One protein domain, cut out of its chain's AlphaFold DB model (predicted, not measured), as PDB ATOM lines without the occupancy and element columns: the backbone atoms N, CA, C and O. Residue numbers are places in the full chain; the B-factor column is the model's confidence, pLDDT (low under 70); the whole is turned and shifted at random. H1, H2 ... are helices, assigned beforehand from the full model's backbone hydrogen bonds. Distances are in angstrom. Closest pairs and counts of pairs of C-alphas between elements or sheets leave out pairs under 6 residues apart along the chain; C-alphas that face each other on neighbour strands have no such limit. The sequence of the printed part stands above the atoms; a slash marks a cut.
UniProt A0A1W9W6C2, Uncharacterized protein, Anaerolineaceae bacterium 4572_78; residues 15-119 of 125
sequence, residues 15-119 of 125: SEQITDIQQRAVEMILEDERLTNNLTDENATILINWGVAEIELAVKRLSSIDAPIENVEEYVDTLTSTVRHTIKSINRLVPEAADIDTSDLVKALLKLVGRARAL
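Overview. This is residues 15 to 119 of the 125 residues of an uncharacterized protein of Anaerolineaceae bacterium 4572_78 (UniProt A0A1W9W6C2). H1, H2 and H3 form an up-and-down bundle of three helices, and H4 folds back along a part of H3, away from H1 and H2. Residues 64 to 71, and residues 98 to 104, of which 102 to 104 belong to H4, stick out at opposite ends of the elongated outline, which spans 49 by 25 by 17 A. The printed part has 105 residues with four named helices, H1 to H4 in order, and no named strand; its class is all helix. It is only just compact, close to loose, with a radius of gyration of the C-alphas of 15.4 A.

Along the chain. Find C-alpha 15 at (24.749, 20.991, -16.020); from there H1 runs to residue 30. Next comes H2, residues 41 to 63, 32.7 A long. Look for H3 at residues 72 to 96, 36.5 A long. H4, residues 102 to 117, ends at C-alpha 117, (28.599, 41.871, 0.541).

Arrangement. Start at the hub, H3, which touches the other three helices. H1 touches it at Ala 25 and Thr 80, the closest C-alphas, 6.0 A apart, running the same way. H2 and H3 form a hairpin, closest at the C-alphas of Gly 51 and Val 83, 5.8 A. H3 touches H4 with residues 82 to 93 alone, at a shallow tilt of 15 degrees, opposite ways; the closest C-alphas are those of Thr 86 and Leu 112, 6.4 A. H4 is apart from H1 and H2. Every O i to N i+4 pair is within hydrogen-bond range in H1, H2 and H4, and 19 of 21 are in H3.

Size, cuts and confidence. Look at Asp 66 and Asp 99 for the two C-alphas farthest apart, 50.0 A. The printed part has no cut and no long link. pLDDT is under 70 at residue 15, residues 66 to 69 and residues 117 to 119.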
ATOM      1  N   SER A  15      25.324  21.204 -17.357       68.50
ATOM      2  CA  SER A  15      24.749  20.991 -16.020       68.50
ATOM      3  C   SER A  15      25.547  19.996 -15.169       68.50
ATOM      4  O   SER A  15      25.624  20.154 -13.949       68.50
ATOM      5  N   GLU A  16      26.184  19.001 -15.794       76.81
ATOM      6  CA  GLU A  16      27.098  18.077 -15.107       76.81
ATOM      7  C   GLU A  16      28.377  18.800 -14.674       76.81
ATOM      8  O   GLU A  16      28.736  18.750 -13.502       76.81
ATOM      9  N   GLN A  17      28.981  19.587 -15.571       78.88
ATOM     10  CA  GLN A  17      30.175  20.375 -15.258       78.88
ATOM     11  C   GLN A  17      29.950  21.355 -14.095       78.88
ATOM     12  O   GLN A  17      30.798  21.484 -13.212       78.88
ATOM     13  N   ILE A  18      28.799  22.034 -14.065       81.44
ATOM     14  CA  ILE A  18      28.432  22.949 -12.975       81.44
ATOM     15  C   ILE A  18      28.276  22.196 -11.641       81.44
ATOM     16  O   ILE A  18      28.701  22.701 -10.601       81.44
ATOM     17  N   THR A  19      27.724  20.979 -11.669       85.25
ATOM     18  CA  THR A  19      27.570  20.138 -10.471       85.25
ATOM     19  C   THR A  19      28.934  19.711  -9.916       85.25
ATOM     20  O   THR A  19      29.164  19.801  -8.712       85.25
ATOM     21  N   ASP A  20      29.870  19.314 -10.781       89.25
ATOM     22  CA  ASP A  20      31.222  18.918 -10.365       89.25
ATOM     23  C   ASP A  20      32.030  20.102  -9.810       89.25
ATOM     24  O   ASP A  20      32.803  19.959  -8.862       89.25
ATOM     25  N   ILE A  21      31.853  21.299 -10.381       88.94
ATOM     26  CA  ILE A  21      32.448  22.538  -9.858       88.94
ATOM     27  C   ILE A  21      31.894  22.853  -8.459       88.94
ATOM     28  O   ILE A  21      32.669  23.137  -7.545       88.94
ATOM     29  N   GLN A  22      30.575  22.753  -8.270       91.62
ATOM     30  CA  GLN A  22      29.934  22.953  -6.968       91.62
ATOM     31  C   GLN A  22      30.474  21.986  -5.915       91.62
ATOM     32  O   GLN A  22      30.842  22.409  -4.821       91.62
ATOM     33  N   GLN A  23      30.533  20.697  -6.251       93.62
ATOM     34  CA  GLN A  23      30.974  19.658  -5.330       93.62
ATOM     35  C   GLN A  23      32.413  19.907  -4.863       93.62
ATOM     36  O   GLN A  23      32.667  19.922  -3.659       93.62
ATOM     37  N   ARG A  24      33.332  20.208  -5.792       93.81
ATOM     38  CA  ARG A  24      34.728  20.541  -5.460       93.81
ATOM     39  C   ARG A  24      34.831  21.753  -4.531       93.81
ATOM     40  O   ARG A  24      35.588  21.729  -3.564       93.81
ATOM     41  N   ALA A  25      34.061  22.806  -4.795       92.81
ATOM     42  CA  ALA A  25      34.048  24.008  -3.963       92.81
ATOM     43  C   ALA A  25      33.553  23.733  -2.532       92.81
ATOM     44  O   ALA A  25      34.126  24.243  -1.566       92.81
ATOM     45  N   VAL A  26      32.522  22.896  -2.387       94.50
ATOM     46  CA  VAL A  26      32.005  22.459  -1.083       94.50
ATOM     47  C   VAL A  26      33.040  21.611  -0.341       94.50
ATOM     48  O   VAL A  26      33.318  21.879   0.829       94.50
ATOM     49  N   GLU A  27      33.672  20.647  -1.009       95.00
ATOM     50  CA  GLU A  27      34.730  19.809  -0.427       95.00
ATOM     51  C   GLU A  27      35.900  20.654   0.092       95.00
ATOM     52  O   GLU A  27      36.339  20.477   1.226       95.00
ATOM     53  N   MET A  28      36.326  21.676  -0.658       92.94
ATOM     54  CA  MET A  28      37.375  22.607  -0.218       92.94
ATOM     55  C   MET A  28      37.043  23.374   1.072       92.94
ATOM     56  O   MET A  28      37.960  23.858   1.748       92.94
ATOM     57  N   ILE A  29      35.759  23.549   1.397       93.06
ATOM     58  CA  ILE A  29      35.310  24.142   2.662       93.06
ATOM     59  C   ILE A  29      35.276  23.072   3.756       93.06
ATOM     60  O   ILE A  29      35.785  23.311   4.848       93.06
ATOM     61  N   LEU A  30      34.705  21.901   3.470       92.75
ATOM     62  CA  LEU A  30      34.514  20.835   4.457       92.75
ATOM     63  C   LEU A  30      35.829  20.192   4.922       92.75
ATOM     64  O   LEU A  30      35.938  19.805   6.081       92.75
ATOM     65  N   GLU A  31      36.829  20.095   4.047       92.75
ATOM     66  CA  GLU A  31      38.100  19.416   4.338       92.75
ATOM     67  C   GLU A  31      39.152  20.314   5.017       92.75
ATOM     68  O   GLU A  31      40.185  19.831   5.484       92.75
ATOM     69  N   ASP A  32      38.936  21.632   5.095       92.25
ATOM     70  CA  ASP A  32      39.900  22.561   5.699       92.25
ATOM     71  C   ASP A  32      39.581  22.805   7.183       92.25
ATOM     72  O   ASP A  32      39.051  23.846   7.556       92.25
ATOM     73  N   GLU A  33      39.982  21.881   8.062       89.00
ATOM     74  CA  GLU A  33      39.764  21.966   9.525       89.00
ATOM     75  C   GLU A  33      40.281  23.277  10.157       89.00
ATOM     76  O   GLU A  33      39.785  23.755  11.181       89.00
ATOM     77  N   ARG A  34      41.271  23.923   9.528       92.19
ATOM     78  CA  ARG A  34      41.830  25.212   9.979       92.19
ATOM     79  C   ARG A  34      40.833  26.368   9.860       92.19
ATOM     80  O   ARG A  34      41.115  27.464  10.344       92.19
ATOM     81  N   LEU A  35      39.709  26.165   9.176       91.81
ATOM     82  CA  LEU A  35      38.648  27.153   9.042       91.81
ATOM     83  C   LEU A  35      37.931  27.427  10.363       91.81
ATOM     84  O   LEU A  35      37.466  28.547  10.548       91.81
ATOM     85  N   THR A  36      37.869  26.457  11.275       93.06
ATOM     86  CA  THR A  36      37.019  26.547  12.475       93.06
ATOM     87  C   THR A  36      37.699  26.072  13.759       93.06
ATOM     88  O   THR A  36      37.033  25.902  14.774       93.06
ATOM     89  N   ASN A  37      39.017  25.869  13.746       93.31
ATOM     90  CA  ASN A  37      39.774  25.273  14.854       93.31
ATOM     91  C   ASN A  37      39.747  26.047  16.189       93.31
ATOM     92  O   ASN A  37      40.110  25.471  17.211       93.31
ATOM     93  N   ASN A  38      39.348  27.323  16.200       91.44
ATOM     94  CA  ASN A  38      39.207  28.124  17.423       91.44
ATOM     95  C   ASN A  38      37.739  28.328  17.832       91.44
ATOM     96  O   ASN A  38      37.459  29.087  18.761       91.44
ATOM     97  N   LEU A  39      36.796  27.713  17.116       90.88
ATOM     98  CA  LEU A  39      35.369  27.815  17.390       90.88
ATOM     99  C   LEU A  39      34.894  26.614  18.204       90.88
ATOM    100  O   LEU A  39      35.484  25.538  18.174       90.88
ATOM    101  N   THR A  40      33.784  26.797  18.914       92.81
ATOM    102  CA  THR A  40      33.007  25.666  19.428       92.81
ATOM    103  C   THR A  40      32.407  24.887  18.259       92.81
ATOM    104  O   THR A  40      32.124  25.476  17.214       92.81
ATOM    105  N   ASP A  41      32.140  23.594  18.443       92.88
ATOM    106  CA  ASP A  41      31.545  22.739  17.403       92.88
ATOM    107  C   ASP A  41      30.240  23.321  16.835       92.88
ATOM    108  O   ASP A  41      29.990  23.267  15.631       92.88
ATOM    109  N   GLU A  42      29.422  23.939  17.693       93.75
ATOM    110  CA  GLU A  42      28.187  24.621  17.295       93.75
ATOM    111  C   GLU A  42      28.466  25.799  16.350       93.75
ATOM    112  O   GLU A  42      27.915  25.864  15.249       93.75
ATOM    113  N   ASN A  43      29.375  26.702  16.731       90.88
ATOM    114  CA  ASN A  43      29.730  27.865  15.917       90.88
ATOM    115  C   ASN A  43      30.453  27.462  14.624       90.88
ATOM    116  O   ASN A  43      30.219  28.060  13.576       90.88
ATOM    117  N   ALA A  44      31.304  26.436  14.690       93.06
ATOM    118  CA  ALA A  44      31.957  25.842  13.530       93.06
ATOM    119  C   ALA A  44      30.920  25.321  12.528       93.06
ATOM    120  O   ALA A  44      30.965  25.681  11.353       93.06
ATOM    121  N   THR A  45      29.939  24.550  13.006       93.69
ATOM    122  CA  THR A  45      28.865  23.986  12.180       93.69
ATOM    123  C   THR A  45      28.049  25.079  11.495       93.69
ATOM    124  O   THR A  45      27.808  25.003  10.293       93.69
ATOM    125  N   ILE A  46      27.656  26.127  12.229       93.06
ATOM    126  CA  ILE A  46      26.914  27.265  11.664       93.06
ATOM    127  C   ILE A  46      27.712  27.922  10.533       93.06
ATOM    128  O   ILE A  46      27.170  28.190   9.460       93.06
ATOM    129  N   LEU A  47      29.000  28.170  10.765       92.31
ATOM    130  CA  LEU A  47      29.842  28.911   9.836       92.31
ATOM    131  C   LEU A  47      30.182  28.106   8.572       92.31
ATOM    132  O   LEU A  47      30.201  28.665   7.475       92.31
ATOM    133  N   ILE A  48      30.395  26.798   8.715       94.56
ATOM    134  CA  ILE A  48      30.565  25.877   7.586       94.56
ATOM    135  C   ILE A  48      29.277  25.784   6.769       94.56
ATOM    136  O   ILE A  48      29.325  25.956   5.553       94.56
ATOM    137  N   ASN A  49      28.124  25.595   7.418       94.25
ATOM    138  CA  ASN A  49      26.837  25.516   6.726       94.25
ATOM    139  C   ASN A  49      26.511  26.806   5.969       94.25
ATOM    140  O   ASN A  49      26.006  26.742   4.853       94.25
ATOM    141  N   TRP A  50      26.832  27.970   6.546       94.25
ATOM    142  CA  TRP A  50      26.740  29.242   5.831       94.25
ATOM    143  C   TRP A  50      27.617  29.230   4.575       94.25
ATOM    144  O   TRP A  50      27.118  29.487   3.485       94.25
ATOM    145  N   GLY A  51      28.899  28.868   4.699       93.31
ATOM    146  CA  GLY A  51      29.813  28.832   3.559       93.31
ATOM    147  C   GLY A  51      29.366  27.887   2.442       93.31
ATOM    148  O   GLY A  51      29.457  28.248   1.273       93.31
ATOM    149  N   VAL A  52      28.839  26.710   2.791       94.81
ATOM    150  CA  VAL A  52      28.254  25.768   1.824       94.81
ATOM    151  C   VAL A  52      27.045  26.393   1.132       94.81
ATOM    152  O   VAL A  52      27.004  26.427  -0.095       94.81
ATOM    153  N   ALA A  53      26.104  26.958   1.893       92.62
ATOM    154  CA  ALA A  53      24.901  27.573   1.339       92.62
ATOM    155  C   ALA A  53      25.212  28.712   0.349       92.62
ATOM    156  O   ALA A  53      24.522  28.847  -0.659       92.62
ATOM    157  N   GLU A  54      26.265  29.499   0.592       90.88
ATOM    158  CA  GLU A  54      26.727  30.544  -0.334       90.88
ATOM    159  C   GLU A  54      27.189  29.969  -1.684       90.88
ATOM    160  O   GLU A  54      26.803  30.474  -2.742       90.88
ATOM    161  N   ILE A  55      27.974  28.884  -1.664       91.75
ATOM    162  CA  ILE A  55      28.413  28.190  -2.886       91.75
ATOM    163  C   ILE A  55      27.212  27.628  -3.648       91.75
ATOM    164  O   ILE A  55      27.082  27.852  -4.854       91.75
ATOM    165  N   GLU A  56      26.316  26.926  -2.953       90.94
ATOM    166  CA  GLU A  56      25.126  26.329  -3.561       90.94
ATOM    167  C   GLU A  56      24.216  27.390  -4.188       90.94
ATOM    168  O   GLU A  56      23.729  27.218  -5.308       90.94
ATOM    169  N   LEU A  57      24.006  28.512  -3.492       89.38
ATOM    170  CA  LEU A  57      23.190  29.617  -3.981       89.38
ATOM    171  C   LEU A  57      23.792  30.238  -5.243       89.38
ATOM    172  O   LEU A  57      23.070  30.479  -6.212       89.38
ATOM    173  N   ALA A  58      25.101  30.478  -5.253       86.06
ATOM    174  CA  ALA A  58      25.773  31.055  -6.405       86.06
ATOM    175  C   ALA A  58      25.722  30.122  -7.619       86.06
ATOM    176  O   ALA A  58      25.375  30.561  -8.713       86.06
ATOM    177  N   VAL A  59      25.974  28.826  -7.432       86.69
ATOM    178  CA  VAL A  59      25.868  27.831  -8.507       86.69
ATOM    179  C   VAL A  59      24.435  27.718  -9.038       86.69
ATOM    180  O   VAL A  59      24.212  27.649 -10.252       86.69
ATOM    181  N   LYS A  60      23.443  27.751  -8.144       86.31
ATOM    182  CA  LYS A  60      22.030  27.766  -8.531       86.31
ATOM    183  C   LYS A  60      21.701  28.985  -9.393       86.31
ATOM    184  O   LYS A  60      21.022  28.822 -10.401       86.31
ATOM    185  N   ARG A  61      22.207  30.172  -9.033       83.94
ATOM    186  CA  ARG A  61      22.039  31.408  -9.816       83.94
ATOM    187  C   ARG A  61      22.656  31.291 -11.203       83.94
ATOM    188  O   ARG A  61      21.988  31.610 -12.181       83.94
ATOM    189  N   LEU A  62      23.879  30.769 -11.291       81.81
ATOM    190  CA  LEU A  62      24.547  30.507 -12.568       81.81
ATOM    191  C   LEU A  62      23.710  29.581 -13.461       81.81
ATOM    192  O   LEU A  62      23.530  29.845 -14.643       81.81
ATOM    193  N   SER A  63      23.118  28.537 -12.879       78.12
ATOM    194  CA  SER A  63      22.265  27.590 -13.610       78.12
ATOM    195  C   SER A  63      20.938  28.191 -14.101       78.12
ATOM    196  O   SER A  63      20.297  27.601 -14.966       78.12
ATOM    197  N   SER A  64      20.503  29.329 -13.547       80.81
ATOM    198  CA  SER A  64      19.282  30.045 -13.953       80.81
ATOM    199  C   SER A  64      19.508  31.159 -14.980       80.81
ATOM    200  O   SER A  64      18.537  31.758 -15.435       80.81
ATOM    201  N   ILE A  65      20.758  31.451 -15.353       79.81
ATOM    202  CA  ILE A  65      21.076  32.445 -16.383       79.81
ATOM    203  C   ILE A  65      21.001  31.769 -17.762       79.81
ATOM    204  O   ILE A  65      21.750  30.841 -18.043       79.81
ATOM    205  N   ASP A  66      20.132  32.272 -18.645       67.88
ATOM    206  CA  ASP A  66      19.938  31.769 -20.025       67.88
ATOM    207  C   ASP A  66      21.062  32.184 -21.007       67.88
ATOM    208  O   ASP A  66      20.963  31.992 -22.221       67.88
ATOM    209  N   ALA A  67      22.145  32.767 -20.493       65.69
ATOM    210  CA  ALA A  67      23.320  33.168 -21.257       65.69
ATOM    211  C   ALA A  67      24.493  32.201 -21.007       65.69
ATOM    212  O   ALA A  67      24.649  31.696 -19.893       65.69
ATOM    213  N   PRO A  68      25.358  31.955 -22.010       65.19
ATOM    214  CA  PRO A  68      26.581  31.200 -21.791       65.19
ATOM    215  C   PRO A  68      27.457  31.938 -20.777       65.19
ATOM    216  O   PRO A  68      27.882  33.067 -21.017       65.19
ATOM    217  N   ILE A  69      27.714  31.298 -19.639       67.62
ATOM    218  CA  ILE A  69      28.630  31.827 -18.632       67.62
ATOM    219  C   ILE A  69      30.046  31.487 -19.077       67.62
ATOM    220  O   ILE A  69      30.461  30.325 -19.053       67.62
ATOM    221  N   GLU A  70      30.791  32.506 -19.483       73.19
ATOM    222  CA  GLU A  70      32.233  32.389 -19.650       73.19
ATOM    223  C   GLU A  70      32.875  32.228 -18.259       73.19
ATOM    224  O   GLU A  70      32.568  32.971 -17.330       73.19
ATOM    225  N   ASN A  71      33.743  31.225 -18.106       81.12
ATOM    226  CA  ASN A  71      34.572  30.998 -16.913       81.12
ATOM    227  C   ASN A  71      33.818  30.737 -15.586       81.12
ATOM    228  O   ASN A  71      34.203  31.244 -14.533       81.12
ATOM    229  N   VAL A  72      32.798  29.866 -15.603       84.19
ATOM    230  CA  VAL A  72      32.108  29.358 -14.389       84.19
ATOM    231  C   VAL A  72      33.092  28.917 -13.297       84.19
ATOM    232  O   VAL A  72      32.889  29.218 -12.123       84.19
ATOM    233  N   GLU A  73      34.151  28.202 -13.678       86.75
ATOM    234  CA  GLU A  73      35.148  27.678 -12.737       86.75
ATOM    235  C   GLU A  73      35.892  28.806 -12.008       86.75
ATOM    236  O   GLU A  73      35.936  28.809 -10.782       86.75
ATOM    237  N   GLU A  74      36.367  29.826 -12.730       87.62
ATOM    238  CA  GLU A  74      37.057  30.986 -12.143       87.62
ATOM    239  C   GLU A  74      36.155  31.763 -11.172       87.62
ATOM    240  O   GLU A  74      36.589  32.202 -10.098       87.62
ATOM    241  N   TYR A  75      34.878  31.911 -11.529       86.19
ATOM    242  CA  TYR A  75      33.892  32.556 -10.673       86.19
ATOM    243  C   TYR A  75      33.679  31.775  -9.368       86.19
ATOM    244  O   TYR A  75      33.742  32.357  -8.280       86.19
ATOM    245  N   VAL A  76      33.467  30.456  -9.452       89.00
ATOM    246  CA  VAL A  76      33.259  29.614  -8.263       89.00
ATOM    247  C   VAL A  76      34.529  29.533  -7.412       89.00
ATOM    248  O   VAL A  76      34.435  29.587  -6.184       89.00
ATOM    249  N   ASP A  77      35.716  29.507  -8.011       90.12
ATOM    250  CA  ASP A  77      36.991  29.546  -7.287       90.12
ATOM    251  C   ASP A  77      37.174  30.856  -6.505       90.12
ATOM    252  O   ASP A  77      37.596  30.857  -5.338       90.12
ATOM    253  N   THR A  78      36.813  31.984  -7.120       89.62
ATOM    254  CA  THR A  78      36.852  33.311  -6.487       89.62
ATOM    255  C   THR A  78      35.874  33.389  -5.316       89.62
ATOM    256  O   THR A  78      36.226  33.856  -4.225       89.62
ATOM    257  N   LEU A  79      34.657  32.878  -5.511       89.88
ATOM    258  CA  LEU A  79      33.635  32.791  -4.475       89.88
ATOM    259  C   LEU A  79      34.107  31.921  -3.302       89.88
ATOM    260  O   LEU A  79      34.119  32.377  -2.159       89.88
ATOM    261  N   THR A  80      34.585  30.709  -3.588       92.44
ATOM    262  CA  THR A  80      35.115  29.755  -2.599       92.44
ATOM    263  C   THR A  80      36.256  30.363  -1.802       92.44
ATOM    264  O   THR A  80      36.299  30.270  -0.570       92.44
ATOM    265  N   SER A  81      37.167  31.060  -2.478       91.62
ATOM    266  CA  SER A  81      38.264  31.772  -1.828       91.62
ATOM    267  C   SER A  81      37.758  32.871  -0.895       91.62
ATOM    268  O   SER A  81      38.263  32.998   0.223       91.62
ATOM    269  N   THR A  82      36.750  33.637  -1.312       90.50
ATOM    270  CA  THR A  82      36.167  34.721  -0.508       90.50
ATOM    271  C   THR A  82      35.440  34.180   0.722       90.50
ATOM    272  O   THR A  82      35.684  34.657   1.835       90.50
ATOM    273  N   VAL A  83      34.628  33.132   0.557       91.75
ATOM    274  CA  VAL A  83      33.947  32.430   1.655       91.75
ATOM    275  C   VAL A  83      34.970  31.915   2.667       91.75
ATOM    276  O   VAL A  83      34.915  32.285   3.840       91.75
ATOM    277  N   ARG A  84      35.989  31.167   2.222       93.69
ATOM    278  CA  ARG A  84      37.049  30.647   3.105       93.69
ATOM    279  C   ARG A  84      37.783  31.755   3.859       93.69
ATOM    280  O   ARG A  84      38.088  31.595   5.040       93.69
ATOM    281  N   HIS A  85      38.067  32.889   3.219       91.62
ATOM    282  CA  HIS A  85      38.703  34.028   3.890       91.62
ATOM    283  C   HIS A  85      37.806  34.669   4.952       91.62
ATOM    284  O   HIS A  85      38.307  35.068   6.009       91.62
ATOM    285  N   THR A  86      36.504  34.772   4.690       91.31
ATOM    286  CA  THR A  86      35.520  35.274   5.655       91.31
ATOM    287  C   THR A  86      35.443  34.352   6.866       91.31
ATOM    288  O   THR A  86      35.607  34.823   7.992       91.31
ATOM    289  N   ILE A  87      35.343  33.039   6.638       92.44
ATOM    290  CA  ILE A  87      35.347  32.022   7.694       92.44
ATOM    291  C   ILE A  87      36.623  32.121   8.546       92.44
ATOM    292  O   ILE A  87      36.543  32.284   9.761       92.44
ATOM    293  N   LYS A  88      37.809  32.149   7.916       92.94
ATOM    294  CA  LYS A  88      39.096  32.309   8.626       92.94
ATOM    295  C   LYS A  88      39.166  33.591   9.444       92.94
ATOM    296  O   LYS A  88      39.737  33.608  10.531       92.94
ATOM    297  N   SER A  89      38.618  34.677   8.909       91.19
ATOM    298  CA  SER A  89      38.619  35.968   9.589       91.19
ATOM    299  C   SER A  89      37.732  35.929  10.838       91.19
ATOM    300  O   SER A  89      38.154  36.435  11.873       91.19
ATOM    301  N   ILE A  90      36.565  35.280  10.776       90.44
ATOM    302  CA  ILE A  90      35.691  35.055  11.939       90.44
ATOM    303  C   ILE A  90      36.378  34.141  12.961       90.44
ATOM    304  O   ILE A  90      36.474  34.504  14.129       90.44
ATOM    305  N   ASN A  91      36.937  33.013  12.519       91.75
ATOM    306  CA  ASN A  91      37.661  32.064  13.372       91.75
ATOM    307  C   ASN A  91      38.859  32.693  14.106       91.75
ATOM    308  O   ASN A  91      39.200  32.282  15.211       91.75
ATOM    309  N   ARG A  92      39.494  33.715  13.522       90.81
ATOM    310  CA  ARG A  92      40.528  34.505  14.205       90.81
ATOM    311  C   ARG A  92      39.940  35.530  15.180       90.81
ATOM    312  O   ARG A  92      40.491  35.726  16.251       90.81
ATOM    313  N   LEU A  93      38.838  36.182  14.816       90.00
ATOM    314  CA  LEU A  93      38.255  37.258  15.623       90.00
ATOM    315  C   LEU A  93      37.558  36.763  16.888       90.00
ATOM    316  O   LEU A  93      37.597  37.461  17.890       90.00
ATOM    317  N   VAL A  94      36.922  35.590  16.859       86.88
ATOM    318  CA  VAL A  94      36.186  35.046  18.015       86.88
ATOM    319  C   VAL A  94      37.047  34.921  19.282       86.88
ATOM    320  O   VAL A  94      36.608  35.430  20.313       86.88
ATOM    321  N   PRO A  95      38.250  34.312  19.259       86.50
ATOM    322  CA  PRO A  95      39.098  34.259  20.450       86.50
ATOM    323  C   PRO A  95      39.654  35.633  20.844       86.50
ATOM    324  O   PRO A  95      39.820  35.898  22.028       86.50
ATOM    325  N   GLU A  96      39.910  36.516  19.874       86.75
ATOM    326  CA  GLU A  96      40.431  37.863  20.133       86.75
ATOM    327  C   GLU A  96      39.357  38.788  20.733       86.75
ATOM    328  O   GLU A  96      39.696  39.698  21.479       86.75
ATOM    329  N   ALA A  97      38.068  38.553  20.459       83.62
ATOM    330  CA  ALA A  97      36.956  39.460  20.766       83.62
ATOM    331  C   ALA A  97      36.854  39.892  22.240       83.62
ATOM    332  O   ALA A  97      36.316  40.964  22.511       83.62
ATOM    333  N   ALA A  98      37.352  39.082  23.178       80.69
ATOM    334  CA  ALA A  98      37.377  39.421  24.601       80.69
ATOM    335  C   ALA A  98      38.461  40.456  24.966       80.69
ATOM    336  O   ALA A  98      38.308  41.167  25.958       80.69
ATOM    337  N   ASP A  99      39.520  40.553  24.157       87.62
ATOM    338  CA  ASP A  99      40.736  41.325  24.435       87.62
ATOM    339  C   ASP A  99      40.916  42.546  23.508       87.62
ATOM    340  O   ASP A  99      41.797  43.378  23.740       87.62
ATOM    341  N   ILE A 100      40.102  42.678  22.453       87.19
ATOM    342  CA  ILE A 100      40.126  43.837  21.541       87.19
ATOM    343  C   ILE A 100      39.219  44.960  22.039       87.19
ATOM    344  O   ILE A 100      38.107  44.732  22.512       87.19
ATOM    345  N   ASP A 101      39.664  46.199  21.833       91.00
ATOM    346  CA  ASP A 101      38.814  47.370  22.031       91.00
ATOM    347  C   ASP A 101      37.592  47.330  21.096       91.00
ATOM    348  O   ASP A 101      37.681  46.955  19.920       91.00
ATOM    349  N   THR A 102      36.446  47.784  21.606       85.12
ATOM    350  CA  THR A 102      35.170  47.800  20.882       85.12
ATOM    351  C   THR A 102      35.271  48.512  19.528       85.12
ATOM    352  O   THR A 102      34.651  48.068  18.560       85.12
ATOM    353  N   SER A 103      36.053  49.592  19.412       87.00
ATOM    354  CA  SER A 103      36.240  50.307  18.142       87.00
ATOM    355  C   SER A 103      36.886  49.418  17.081       87.00
ATOM    356  O   SER A 103      36.478  49.431  15.916       87.00
ATOM    357  N   ASP A 104      37.881  48.630  17.473       85.81
ATOM    358  CA  ASP A 104      38.623  47.772  16.557       85.81
ATOM    359  C   ASP A 104      37.839  46.506  16.208       85.81
ATOM    360  O   ASP A 104      37.833  46.103  15.039       85.81
ATOM    361  N   LEU A 105      37.068  45.965  17.159       82.88
ATOM    362  CA  LEU A 105      36.095  44.905  16.894       82.88
ATOM    363  C   LEU A 105      35.044  45.356  15.867       82.88
ATOM    364  O   LEU A 105      34.806  44.658  14.881       82.88
ATOM    365  N   VAL A 106      34.464  46.551  16.028       83.12
ATOM    366  CA  VAL A 106      33.490  47.102  15.069       83.12
ATOM    367  C   VAL A 106      34.114  47.278  13.682       83.12
ATOM    368  O   VAL A 106      33.506  46.887  12.685       83.12
ATOM    369  N   LYS A 107      35.346  47.795  13.578       85.69
ATOM    370  CA  LYS A 107      36.052  47.900  12.284       85.69
ATOM    371  C   LYS A 107      36.283  46.531  11.649       85.69
ATOM    372  O   LYS A 107      36.181  46.405  10.427       85.69
ATOM    373  N   ALA A 108      36.620  45.519  12.443       84.56
ATOM    374  CA  ALA A 108      36.828  44.163  11.955       84.56
ATOM    375  C   ALA A 108      35.520  43.545  11.434       84.56
ATOM    376  O   ALA A 108      35.504  43.006  10.326       84.56
ATOM    377  N   LEU A 109      34.417  43.711  12.168       83.06
ATOM    378  CA  LEU A 109      33.085  43.271  11.754       83.06
ATOM    379  C   LEU A 109      32.607  43.997  10.491       83.06
ATOM    380  O   LEU A 109      32.133  43.353   9.562       83.06
ATOM    381  N   LEU A 110      32.800  45.315  10.385       83.94
ATOM    382  CA  LEU A 110      32.442  46.064   9.173       83.94
ATOM    383  C   LEU A 110      33.240  45.603   7.947       83.94
ATOM    384  O   LEU A 110      32.684  45.497   6.855       83.94
ATOM    385  N   LYS A 111      34.529  45.269   8.113       84.94
ATOM    386  CA  LYS A 111      35.341  44.677   7.035       84.94
ATOM    387  C   LYS A 111      34.831  43.296   6.624       84.94
ATOM    388  O   LYS A 111      34.860  42.981   5.438       84.94
ATOM    389  N   LEU A 112      34.382  42.480   7.577       85.12
ATOM    390  CA  LEU A 112      33.773  41.178   7.299       85.12
ATOM    391  C   LEU A 112      32.467  41.321   6.518       85.12
ATOM    392  O   LEU A 112      32.318  40.698   5.472       85.12
ATOM    393  N   VAL A 113      31.565  42.187   6.986       80.44
ATOM    394  CA  VAL A 113      30.286  42.472   6.321       80.44
ATOM    395  C   VAL A 113      30.521  43.007   4.909       80.44
ATOM    396  O   VAL A 113      29.885  42.547   3.968       80.44
ATOM    397  N   GLY A 114      31.481  43.919   4.730       78.19
ATOM    398  CA  GLY A 114      31.842  44.436   3.411       78.19
ATOM    399  C   GLY A 114      32.355  43.356   2.454       78.19
ATOM    400  O   GLY A 114      32.023  43.386   1.277       78.19
ATOM    401  N   ARG A 115      33.118  42.372   2.948       75.56
ATOM    402  CA  ARG A 115      33.599  41.240   2.134       75.56
ATOM    403  C   ARG A 115      32.498  40.247   1.799       75.56
ATOM    404  O   ARG A 115      32.444  39.793   0.666       75.56
ATOM    405  N   ALA A 116      31.624  39.941   2.755       72.19
ATOM    406  CA  ALA A 116      30.452  39.111   2.507       72.19
ATOM    407  C   ALA A 116      29.509  39.778   1.491       72.19
ATOM    408  O   ALA A 116      28.969  39.109   0.627       72.19
ATOM    409  N   ARG A 117      29.379  41.109   1.526       67.06
ATOM    410  CA  ARG A 117      28.599  41.871   0.541       67.06
ATOM    411  C   ARG A 117      29.280  41.988  -0.829       67.06
ATOM    412  O   ARG A 117      28.596  42.194  -1.817       67.06
ATOM    413  N   ALA A 118      30.607  41.876  -0.881       64.94
ATOM    414  CA  ALA A 118      31.378  41.824  -2.123       64.94
ATOM    415  C   ALA A 118      31.426  40.417  -2.748       64.94
ATOM    416  O   ALA A 118      32.013  40.250  -3.817       64.94
ATOM    417  N   LEU A 119      30.814  39.409  -2.106       61.34
ATOM    418  CA  LEU A 119      30.360  38.230  -2.837       61.34
ATOM    419  C   LEU A 119      29.400  38.721  -3.935       61.34
ATOM    420  O   LEU A 119      28.733  39.729  -3.714       61.34
TER     421      LEU A 119